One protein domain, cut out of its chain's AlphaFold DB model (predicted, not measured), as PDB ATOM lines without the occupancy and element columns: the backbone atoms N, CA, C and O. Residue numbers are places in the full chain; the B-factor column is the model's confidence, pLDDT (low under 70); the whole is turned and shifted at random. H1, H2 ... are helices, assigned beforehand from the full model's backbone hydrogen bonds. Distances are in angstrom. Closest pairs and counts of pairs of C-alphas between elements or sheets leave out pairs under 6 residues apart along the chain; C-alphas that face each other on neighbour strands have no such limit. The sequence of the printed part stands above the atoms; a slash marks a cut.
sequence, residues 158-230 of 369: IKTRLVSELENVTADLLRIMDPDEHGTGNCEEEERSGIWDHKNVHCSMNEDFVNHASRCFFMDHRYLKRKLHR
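This is residues 158 to 230 of the 369 residues of an uncharacterized protein of Rhynchosporium commune (UniProt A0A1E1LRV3). Two helices lie side by side as a long helical hairpin, and the chain between their far ends is a loose head of loops, from which residues 190 to 195 stick out. The 73 printed residues hold H1 and then H2, with no named strand; the class is all helix, though under half of the residues are in named elements. The whole is only just compact, close to loose, with a radius of gyration of the C-alphas of 13.0 A, and spans 36 by 30 by 24 A.

Find C-alpha 158 at (10.327, -5.224, 13.694); from there H1, residues 158 to 176, runs 27.2 A to C-alpha 176 at (-1.892, -28.390, 21.149). Look next at H2, residues 217 to 230, which runs 19.8 A and ends at C-alpha 230 at (14.548, -6.570, 24.632).

H1 and H2 form a helical hairpin and touch, the closest C-alphas being those of Val 169 and His 221, 6.1 A apart. They run opposite ways at a shallow tilt of 26 degrees. In both, every O i to N i+4 pair is within hydrogen-bond range. Between them, residues 188 to 189 pair with residues 196 to 197, antiparallel, and residues 190 to 195 stand free.

The C-alphas of Ile 158 and His 182, the two farthest apart, are 37.9 A apart. The printed part has no cut, and the 40 residues between H1 and H2 make a long link. Look for pLDDT under 70 at residues 178 to 184 and 207 to 214; the mean of the printed part is 79.2.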
ATOM      1  N   ILE A 158       9.836  -4.019  13.012       88.62
ATOM      2  CA  ILE A 158      10.327  -5.224  13.694       88.62
ATOM      3  C   ILE A 158       9.355  -5.636  14.802       88.62
ATOM      4  O   ILE A 158       9.020  -6.817  14.904       88.62
ATOM      5  N   LYS A 159       8.857  -4.679  15.592       90.81
ATOM      6  CA  LYS A 159       7.867  -4.928  16.642       90.81
ATOM      7  C   LYS A 159       6.587  -5.523  16.062       90.81
ATOM      8  O   LYS A 159       6.149  -6.559  16.549       90.81
ATOM      9  N   THR A 160       6.030  -4.935  15.003       93.06
ATOM     10  CA  THR A 160       4.821  -5.457  14.342       93.06
ATOM     11  C   THR A 160       5.023  -6.884  13.838       93.06
ATOM     12  O   THR A 160       4.170  -7.741  14.065       93.06
ATOM     13  N   ARG A 161       6.175  -7.175  13.215       92.31
ATOM     14  CA  ARG A 161       6.508  -8.534  12.763       92.31
ATOM     15  C   ARG A 161       6.568  -9.523  13.930       92.31
ATOM     16  O   ARG A 161       5.951 -10.577  13.856       92.31
ATOM     17  N   LEU A 162       7.280  -9.180  15.006       91.12
ATOM     18  CA  LEU A 162       7.422 -10.050  16.179       91.12
ATOM     19  C   LEU A 162       6.094 -10.279  16.911       91.12
ATOM     20  O   LEU A 162       5.869 -11.377  17.411       91.12
ATOM     21  N   VAL A 163       5.220  -9.270  16.974       94.06
ATOM     22  CA  VAL A 163       3.867  -9.414  17.539       94.06
ATOM     23  C   VAL A 163       3.042 -10.387  16.697       94.06
ATOM     24  O   VAL A 163       2.473 -11.318  17.253       94.06
ATOM     25  N   SER A 164       3.053 -10.243  15.369       94.69
ATOM     26  CA  SER A 164       2.348 -11.167  14.472       94.69
ATOM     27  C   SER A 164       2.885 -12.604  14.566       94.69
ATOM     28  O   SER A 164       2.109 -13.555  14.630       94.69
ATOM     29  N   GLU A 165       4.208 -12.787  14.633       92.56
ATOM     30  CA  GLU A 165       4.814 -14.107  14.861       92.56
ATOM     31  C   GLU A 165       4.396 -14.697  16.215       92.56
ATOM     32  O   GLU A 165       4.091 -15.888  16.299       92.56
ATOM     33  N   LEU A 166       4.343 -13.876  17.269       94.25
ATOM     34  CA  LEU A 166       3.914 -14.311  18.595       94.25
ATOM     35  C   LEU A 166       2.441 -14.732  18.602       94.25
ATOM     36  O   LEU A 166       2.119 -15.751  19.209       94.25
ATOM     37  N   GLU A 167       1.560 -13.993  17.929       95.06
ATOM     38  CA  GLU A 167       0.139 -14.340  17.785       95.06
ATOM     39  C   GLU A 167      -0.038 -15.685  17.073       95.06
ATOM     40  O   GLU A 167      -0.776 -16.541  17.563       95.06
ATOM     41  N   ASN A 168       0.704 -15.917  15.985       93.00
ATOM     42  CA  ASN A 168       0.676 -17.187  15.255       93.00
ATOM     43  C   ASN A 168       1.115 -18.361  16.143       93.00
ATOM     44  O   ASN A 168       0.403 -19.358  16.243       93.00
ATOM     45  N   VAL A 169       2.248 -18.227  16.845       90.56
ATOM     46  CA  VAL A 169       2.733 -19.280  17.755       90.56
ATOM     47  C   VAL A 169       1.769 -19.487  18.927       90.56
ATOM     48  O   VAL A 169       1.578 -20.613  19.372       90.56
ATOM     49  N   THR A 170       1.127 -18.426  19.419       91.12
ATOM     50  CA  THR A 170       0.124 -18.529  20.492       91.12
ATOM     51  C   THR A 170      -1.110 -19.299  20.021       91.12
ATOM     52  O   THR A 170      -1.613 -20.143  20.756       91.12
ATOM     53  N   ALA A 171      -1.576 -19.063  18.792       89.31
ATOM     54  CA  ALA A 171      -2.677 -19.825  18.208       89.31
ATOM     55  C   ALA A 171      -2.323 -21.314  18.046       89.31
ATOM     56  O   ALA A 171      -3.154 -22.171  18.336       89.31
ATOM     57  N   ASP A 172      -1.089 -21.626  17.641       86.06
ATOM     58  CA  ASP A 172      -0.611 -23.010  17.554       86.06
ATOM     59  C   ASP A 172      -0.491 -23.670  18.936       86.06
ATOM     60  O   ASP A 172      -0.893 -24.820  19.096       86.06
ATOM     61  N   LEU A 173      -0.030 -22.936  19.958       86.19
ATOM     62  CA  LEU A 173      -0.014 -23.414  21.344       86.19
ATOM     63  C   LEU A 173      -1.419 -23.758  21.850       86.19
ATOM     64  O   LEU A 173      -1.615 -24.813  22.442       86.19
ATOM     65  N   LEU A 174      -2.413 -22.907  21.580       84.56
ATOM     66  CA  LEU A 174      -3.800 -23.166  21.982       84.56
ATOM     67  C   LEU A 174      -4.393 -24.416  21.315       84.56
ATOM     68  O   LEU A 174      -5.242 -25.062  21.915       84.56
ATOM     69  N   ARG A 175      -3.944 -24.775  20.104       78.88
ATOM     70  CA  ARG A 175      -4.378 -26.005  19.418       78.88
ATOM     71  C   ARG A 175      -3.803 -27.271  20.049       78.88
ATOM     72  O   ARG A 175      -4.475 -28.291  20.035       78.88
ATOM     73  N   ILE A 176      -2.568 -27.220  20.555       77.38
ATOM     74  CA  ILE A 176      -1.892 -28.390  21.149       77.38
ATOM     75  C   ILE A 176      -2.146 -28.540  22.654       77.38
ATOM     76  O   ILE A 176      -1.813 -29.570  23.232       77.38
ATOM     77  N   MET A 177      -2.684 -27.504  23.300       72.69
ATOM     78  CA  MET A 177      -3.020 -27.485  24.727       72.69
ATOM     79  C   MET A 177      -4.495 -27.836  24.987       72.69
ATOM     80  O   MET A 177      -5.061 -27.339  25.959       72.69
ATOM     81  N   ASP A 178      -5.131 -28.630  24.117       64.12
ATOM     82  CA  ASP A 178      -6.551 -28.980  24.236       64.12
ATOM     83  C   ASP A 178      -6.870 -29.498  25.660       64.12
ATOM     84  O   ASP A 178      -6.308 -30.516  26.078       64.12
ATOM     85  N   PRO A 179      -7.711 -28.793  26.446       58.81
ATOM     86  CA  PRO A 179      -7.968 -29.118  27.850       58.81
ATOM     87  C   PRO A 179      -8.641 -30.480  28.062       58.81
ATOM     88  O   PRO A 179      -8.662 -30.971  29.195       58.81
ATOM     89  N   ASP A 180      -9.177 -31.091  27.005       58.38
ATOM     90  CA  ASP A 180      -9.822 -32.399  27.077       58.38
ATOM     91  C   ASP A 180      -8.796 -33.559  27.099       58.38
ATOM     92  O   ASP A 180      -9.093 -34.646  27.611       58.38
ATOM     93  N   GLU A 181      -7.551 -33.329  26.654       57.69
ATOM     94  CA  GLU A 181      -6.454 -34.301  26.734       57.69
ATOM     95  C   GLU A 181      -5.757 -34.251  28.105       57.69
ATOM     96  O   GLU A 181      -4.832 -33.482  28.369       57.69
ATOM     97  N   HIS A 182      -6.184 -35.131  29.011       45.28
ATOM     98  CA  HIS A 182      -5.515 -35.332  30.294       45.28
ATOM     99  C   HIS A 182      -4.102 -35.900  30.078       45.28
ATOM    100  O   HIS A 182      -3.952 -37.076  29.755       45.28
ATOM    101  N   GLY A 183      -3.061 -35.095  30.321       51.34
ATOM    102  CA  GLY A 183      -1.683 -35.594  30.465       51.34
ATOM    103  C   GLY A 183      -0.597 -34.867  29.673       51.34
ATOM    104  O   GLY A 183       0.574 -35.214  29.811       51.34
ATOM    105  N   THR A 184      -0.921 -33.847  28.882       60.31
ATOM    106  CA  THR A 184       0.083 -33.056  28.158       60.31
ATOM    107  C   THR A 184       0.704 -32.002  29.076       60.31
ATOM    108  O   THR A 184       0.219 -30.882  29.213       60.31
ATOM    109  N   GLY A 185       1.814 -32.354  29.734       70.19
ATOM    110  CA  GLY A 185       2.649 -31.373  30.432       70.19
ATOM    111  C   GLY A 185       3.145 -30.277  29.479       70.19
ATOM    112  O   GLY A 185       3.295 -30.501  28.277       70.19
ATOM    113  N   ASN A 186       3.412 -29.077  29.996       81.75
ATOM    114  CA  ASN A 186       4.034 -28.014  29.206       81.75
ATOM    115  C   ASN A 186       5.532 -28.286  29.031       81.75
ATOM    116  O   ASN A 186       6.167 -28.869  29.909       81.75
ATOM    117  N   CYS A 187       6.108 -27.825  27.916       85.50
ATOM    118  CA  CYS A 187       7.563 -27.744  27.817       85.50
ATOM    119  C   CYS A 187       8.041 -26.507  28.578       85.50
ATOM    120  O   CYS A 187       7.593 -25.390  28.294       85.50
ATOM    121  N   GLU A 188       8.958 -26.694  29.518       86.06
ATOM    122  CA  GLU A 188       9.407 -25.641  30.426       86.06
ATOM    123  C   GLU A 188      10.922 -25.477  30.365       86.06
ATOM    124  O   GLU A 188      11.659 -26.410  30.076       86.06
ATOM    125  N   GLU A 189      11.387 -24.259  30.614       86.44
ATOM    126  CA  GLU A 189      12.813 -23.956  30.709       86.44
ATOM    127  C   GLU A 189      13.189 -23.911  32.183       86.44
ATOM    128  O   GLU A 189      12.606 -23.134  32.947       86.44
ATOM    129  N   GLU A 190      14.172 -24.709  32.574       86.75
ATOM    130  CA  GLU A 190      14.733 -24.655  33.914       86.75
ATOM    131  C   GLU A 190      15.471 -23.320  34.102       86.75
ATOM    132  O   GLU A 190      16.431 -23.009  33.398       86.75
ATOM    133  N   GLU A 191      15.045 -22.515  35.079       81.38
ATOM    134  CA  GLU A 191      15.527 -21.134  35.241       81.38
ATOM    135  C   GLU A 191      17.034 -21.018  35.508       81.38
ATOM    136  O   GLU A 191      17.635 -19.991  35.199       81.38
ATOM    137  N   ARG A 192      17.646 -22.050  36.100       79.31
ATOM    138  CA  ARG A 192      19.064 -22.032  36.492       79.31
ATOM    139  C   ARG A 192      20.001 -22.469  35.378       79.31
ATOM    140  O   ARG A 192      21.071 -21.890  35.234       79.31
ATOM    141  N   SER A 193      19.624 -23.508  34.642       79.12
ATOM    142  CA  SER A 193      20.461 -24.103  33.598       79.12
ATOM    143  C   SER A 193      20.137 -23.541  32.211       79.12
ATOM    144  O   SER A 193      20.972 -23.608  31.313       79.12
ATOM    145  N   GLY A 194      18.933 -22.985  32.027       80.19
ATOM    146  CA  GLY A 194      18.401 -22.619  30.715       80.19
ATOM    147  C   GLY A 194      18.069 -23.832  29.838       80.19
ATOM    148  O   GLY A 194      17.768 -23.663  28.655       80.19
ATOM    149  N   ILE A 195      18.145 -25.047  30.394       84.62
ATOM    150  CA  ILE A 195      17.837 -26.290  29.689       84.62
ATOM    151  C   ILE A 195      16.320 -26.417  29.576       84.62
ATOM    152  O   ILE A 195      15.577 -26.114  30.511       84.62
ATOM    153  N   TRP A 196      15.869 -26.848  28.403       84.00
ATOM    154  CA  TRP A 196      14.461 -27.078  28.127       84.00
ATOM    155  C   TRP A 196      14.085 -28.523  28.421       84.00
ATOM    156  O   TRP A 196      14.730 -29.456  27.952       84.00
ATOM    157  N   ASP A 197      13.007 -28.677  29.173       85.06
ATOM    158  CA  ASP A 197      12.377 -29.940  29.502       85.06
ATOM    159  C   ASP A 197      11.148 -30.122  28.602       85.06
ATOM    160  O   ASP A 197      10.141 -29.415  28.728       85.06
ATOM    161  N   HIS A 198      11.260 -31.018  27.622       85.19
ATOM    162  CA  HIS A 198      10.289 -31.183  26.540       85.19
ATOM    163  C   HIS A 198       9.232 -32.249  26.859       85.19
ATOM    164  O   HIS A 198       9.171 -33.286  26.209       85.19
ATOM    165  N   LYS A 199       8.365 -31.979  27.840       79.19
ATOM    166  CA  LYS A 199       7.352 -32.944  28.321       79.19
ATOM    167  C   LYS A 199       6.086 -33.046  27.476       79.19
ATOM    168  O   LYS A 199       5.303 -33.977  27.653       79.19
ATOM    169  N   ASN A 200       5.823 -32.067  26.613       77.69
ATOM    170  CA  ASN A 200       4.576 -32.047  25.862       77.69
ATOM    171  C   ASN A 200       4.597 -33.120  24.766       77.69
ATOM    172  O   ASN A 200       5.527 -33.172  23.964       77.69
ATOM    173  N   VAL A 201       3.564 -33.960  24.711       74.38
ATOM    174  CA  VAL A 201       3.458 -35.063  23.739       74.38
ATOM    175  C   VAL A 201       3.395 -34.549  22.296       74.38
ATOM    176  O   VAL A 201       3.917 -35.189  21.392       74.38
ATOM    177  N   HIS A 202       2.843 -33.352  22.080       75.06
ATOM    178  CA  HIS A 202       2.795 -32.685  20.774       75.06
ATOM    179  C   HIS A 202       4.056 -31.857  20.480       75.06
ATOM    180  O   HIS A 202       4.144 -31.181  19.450       75.06
ATOM    181  N   CYS A 203       5.057 -31.877  21.368       77.31
ATOM    182  CA  CYS A 203       6.353 -31.275  21.096       77.31
ATOM    183  C   CYS A 203       7.191 -32.215  20.236       77.31
ATOM    184  O   CYS A 203       7.577 -33.299  20.649       77.31
ATOM    185  N   SER A 204       7.569 -31.739  19.057       72.81
ATOM    186  CA  SER A 204       8.448 -32.466  18.137       72.81
ATOM    187  C   SER A 204       9.882 -32.693  18.650       72.81
ATOM    188  O   SER A 204      10.630 -33.456  18.052       72.81
ATOM    189  N   MET A 205      10.271 -32.024  19.744       71.25
ATOM    190  CA  MET A 205      11.543 -32.240  20.448       71.25
ATOM    191  C   MET A 205      11.398 -33.123  21.695       71.25
ATOM    192  O   MET A 205      12.359 -33.266  22.446       71.25
ATOM    193  N   ASN A 206      10.209 -33.671  21.948       71.44
ATOM    194  CA  ASN A 206      10.024 -34.678  22.981       71.44
ATOM    195  C   ASN A 206      10.736 -35.972  22.553       71.44
ATOM    196  O   ASN A 206      10.673 -36.354  21.383       71.44
ATOM    197  N   GLU A 207      11.407 -36.631  23.495       63.09
ATOM    198  CA  GLU A 207      12.169 -37.866  23.272       63.09
ATOM    199  C   GLU A 207      11.306 -38.986  22.667       63.09
ATOM    200  O   GLU A 207      11.803 -39.799  21.888       63.09
ATOM    201  N   ASP A 208      10.000 -38.971  22.946       60.91
ATOM    202  CA  ASP A 208       9.037 -39.964  22.459       60.91
ATOM    203  C   ASP A 208       8.532 -39.696  21.023       60.91
ATOM    204  O   ASP A 208       7.851 -40.540  20.430       60.91
ATOM    205  N   PHE A 209       8.846 -38.536  20.427       57.59
ATOM    206  CA  PHE A 209       8.311 -38.118  19.127       57.59
ATOM    207  C   PHE A 209       9.343 -38.311  17.996       57.59
ATOM    208  O   PHE A 209      10.280 -37.538  17.825       57.59
ATOM    209  N   VAL A 210       9.146 -39.330  17.151       50.12
ATOM    210  CA  VAL A 210      10.075 -39.763  16.070       50.12
ATOM    211  C   VAL A 210      10.041 -38.845  14.827       50.12
ATOM    212  O   VAL A 210      10.358 -39.261  13.714       50.12
ATOM    213  N   ASN A 211       9.630 -37.581  14.964       52.03
ATOM    214  CA  ASN A 211       9.477 -36.678  13.822       52.03
ATOM    215  C   ASN A 211      10.602 -35.634  13.782       52.03
ATOM    216  O   ASN A 211      10.739 -34.820  14.685       52.03
ATOM    217  N   HIS A 212      11.386 -35.614  12.699       46.94
ATOM    218  CA  HIS A 212      12.575 -34.763  12.513       46.94
ATOM    219  C   HIS A 212      12.303 -33.248  12.402       46.94
ATOM    220  O   HIS A 212      13.204 -32.475  12.062       46.94
ATOM    221  N   ALA A 213      11.079 -32.788  12.664       53.19
ATOM    222  CA  ALA A 213      10.809 -31.365  12.777       53.19
ATOM    223  C   ALA A 213      11.404 -30.879  14.100       53.19
ATOM    224  O   ALA A 213      10.877 -31.137  15.160       53.19
ATOM    225  N   SER A 214      12.527 -30.180  14.073       64.31
ATOM    226  CA  SER A 214      13.174 -29.691  15.291       64.31
ATOM    227  C   SER A 214      12.550 -28.371  15.759       64.31
ATOM    228  O   SER A 214      13.197 -27.321  15.632       64.31
ATOM    229  N   ARG A 215      11.293 -28.368  16.223       77.88
ATOM    230  CA  ARG A 215      10.618 -27.116  16.611       77.88
ATOM    231  C   ARG A 215       9.701 -27.258  17.828       77.88
ATOM    232  O   ARG A 215       8.638 -27.869  17.766       77.88
ATOM    233  N   CYS A 216      10.073 -26.604  18.925       85.06
ATOM    234  CA  CYS A 216       9.253 -26.501  20.129       85.06
ATOM    235  C   CYS A 216       8.503 -25.156  20.156       85.06
ATOM    236  O   CYS A 216       9.116 -24.105  20.326       85.06
ATOM    237  N   PHE A 217       7.169 -25.180  20.040       86.44
ATOM    238  CA  PHE A 217       6.347 -23.960  20.065       86.44
ATOM    239  C   PHE A 217       6.428 -23.200  21.401       86.44
ATOM    240  O   PHE A 217       6.416 -21.971  21.407       86.44
ATOM    241  N   PHE A 218       6.580 -23.899  22.533       88.19
ATOM    242  CA  PHE A 218       6.767 -23.267  23.848       88.19
ATOM    243  C   PHE A 218       8.076 -22.469  23.911       88.19
ATOM    244  O   PHE A 218       8.108 -21.347  24.427       88.19
ATOM    245  N   MET A 219       9.141 -23.033  23.336       88.31
ATOM    246  CA  MET A 219      10.442 -22.382  23.216       88.31
ATOM    247  C   MET A 219      10.365 -21.151  22.322       88.31
ATOM    248  O   MET A 219      10.795 -20.073  22.739       88.31
ATOM    249  N   ASP A 220       9.754 -21.274  21.145       89.00
ATOM    250  CA  ASP A 220       9.555 -20.152  20.228       89.00
ATOM    251  C   ASP A 220       8.754 -19.023  20.877       89.00
ATOM    252  O   ASP A 220       9.149 -17.859  20.819       89.00
ATOM    253  N   HIS A 221       7.659 -19.359  21.558       91.75
ATOM    254  CA  HIS A 221       6.821 -18.390  22.251       91.75
ATOM    255  C   HIS A 221       7.607 -17.630  23.333       91.75
ATOM    256  O   HIS A 221       7.560 -16.396  23.390       91.75
ATOM    257  N   ARG A 222       8.387 -18.333  24.170       90.25
ATOM    258  CA  ARG A 222       9.230 -17.697  25.200       90.25
ATOM    259  C   ARG A 222      10.339 -16.849  24.579       90.25
ATOM    260  O   ARG A 222      10.607 -15.741  25.049       90.25
ATOM    261  N   TYR A 223      10.952 -17.327  23.503       88.69
ATOM    262  CA  TYR A 223      11.984 -16.608  22.763       88.69
ATOM    263  C   TYR A 223      11.456 -15.310  22.128       88.69
ATOM    264  O   TYR A 223      12.092 -14.259  22.265       88.69
ATOM    265  N   LEU A 224      10.277 -15.346  21.501       90.06
ATOM    266  CA  LEU A 224       9.616 -14.176  20.913       90.06
ATOM    267  C   LEU A 224       9.239 -13.141  21.979       90.06
ATOM    268  O   LEU A 224       9.530 -11.956  21.805       90.06
ATOM    269  N   LYS A 225       8.702 -13.574  23.129       91.00
ATOM    270  CA  LYS A 225       8.451 -12.677  24.273       91.00
ATOM    271  C   LYS A 225       9.729 -12.000  24.769       91.00
ATOM    272  O   LYS A 225       9.742 -10.786  24.962       91.00
ATOM    273  N   ARG A 226      10.826 -12.753  24.916       88.38
ATOM    274  CA  ARG A 226      12.138 -12.195  25.297       88.38
ATOM    275  C   ARG A 226      12.653 -11.181  24.274       88.38
ATOM    276  O   ARG A 226      13.253 -10.186  24.664       88.38
ATOM    277  N   LYS A 227      12.449 -11.409  22.972       88.44
ATOM    278  CA  LYS A 227      12.812 -10.442  21.919       88.44
ATOM    279  C   LYS A 227      11.988  -9.161  21.994       88.44
ATOM    280  O   LYS A 227      12.560  -8.079  21.942       88.44
ATOM    281  N   LEU A 228      10.671  -9.272  22.158       89.94
ATOM    282  CA  LEU A 228       9.803  -8.102  22.312       89.94
ATOM    283  C   LEU A 228      10.186  -7.269  23.535       89.94
ATOM    284  O   LEU A 228      10.273  -6.051  23.428       89.94
ATOM    285  N   HIS A 229      10.483  -7.916  24.664       88.56
ATOM    286  CA  HIS A 229      10.935  -7.204  25.855       88.56
ATOM    287  C   HIS A 229      12.298  -6.524  25.648       88.56
ATOM    288  O   HIS A 229      12.485  -5.382  26.055       88.56
ATOM    289  N   ARG A 230      13.242  -7.172  24.951       86.25
ATOM    290  CA  ARG A 230      14.548  -6.570  24.632       86.25
ATOM    291  C   ARG A 230      14.439  -5.297  23.794       86.25
ATOM    292  O   ARG A 230      15.202  -4.369  24.043       86.25
TER     293      ARG A 230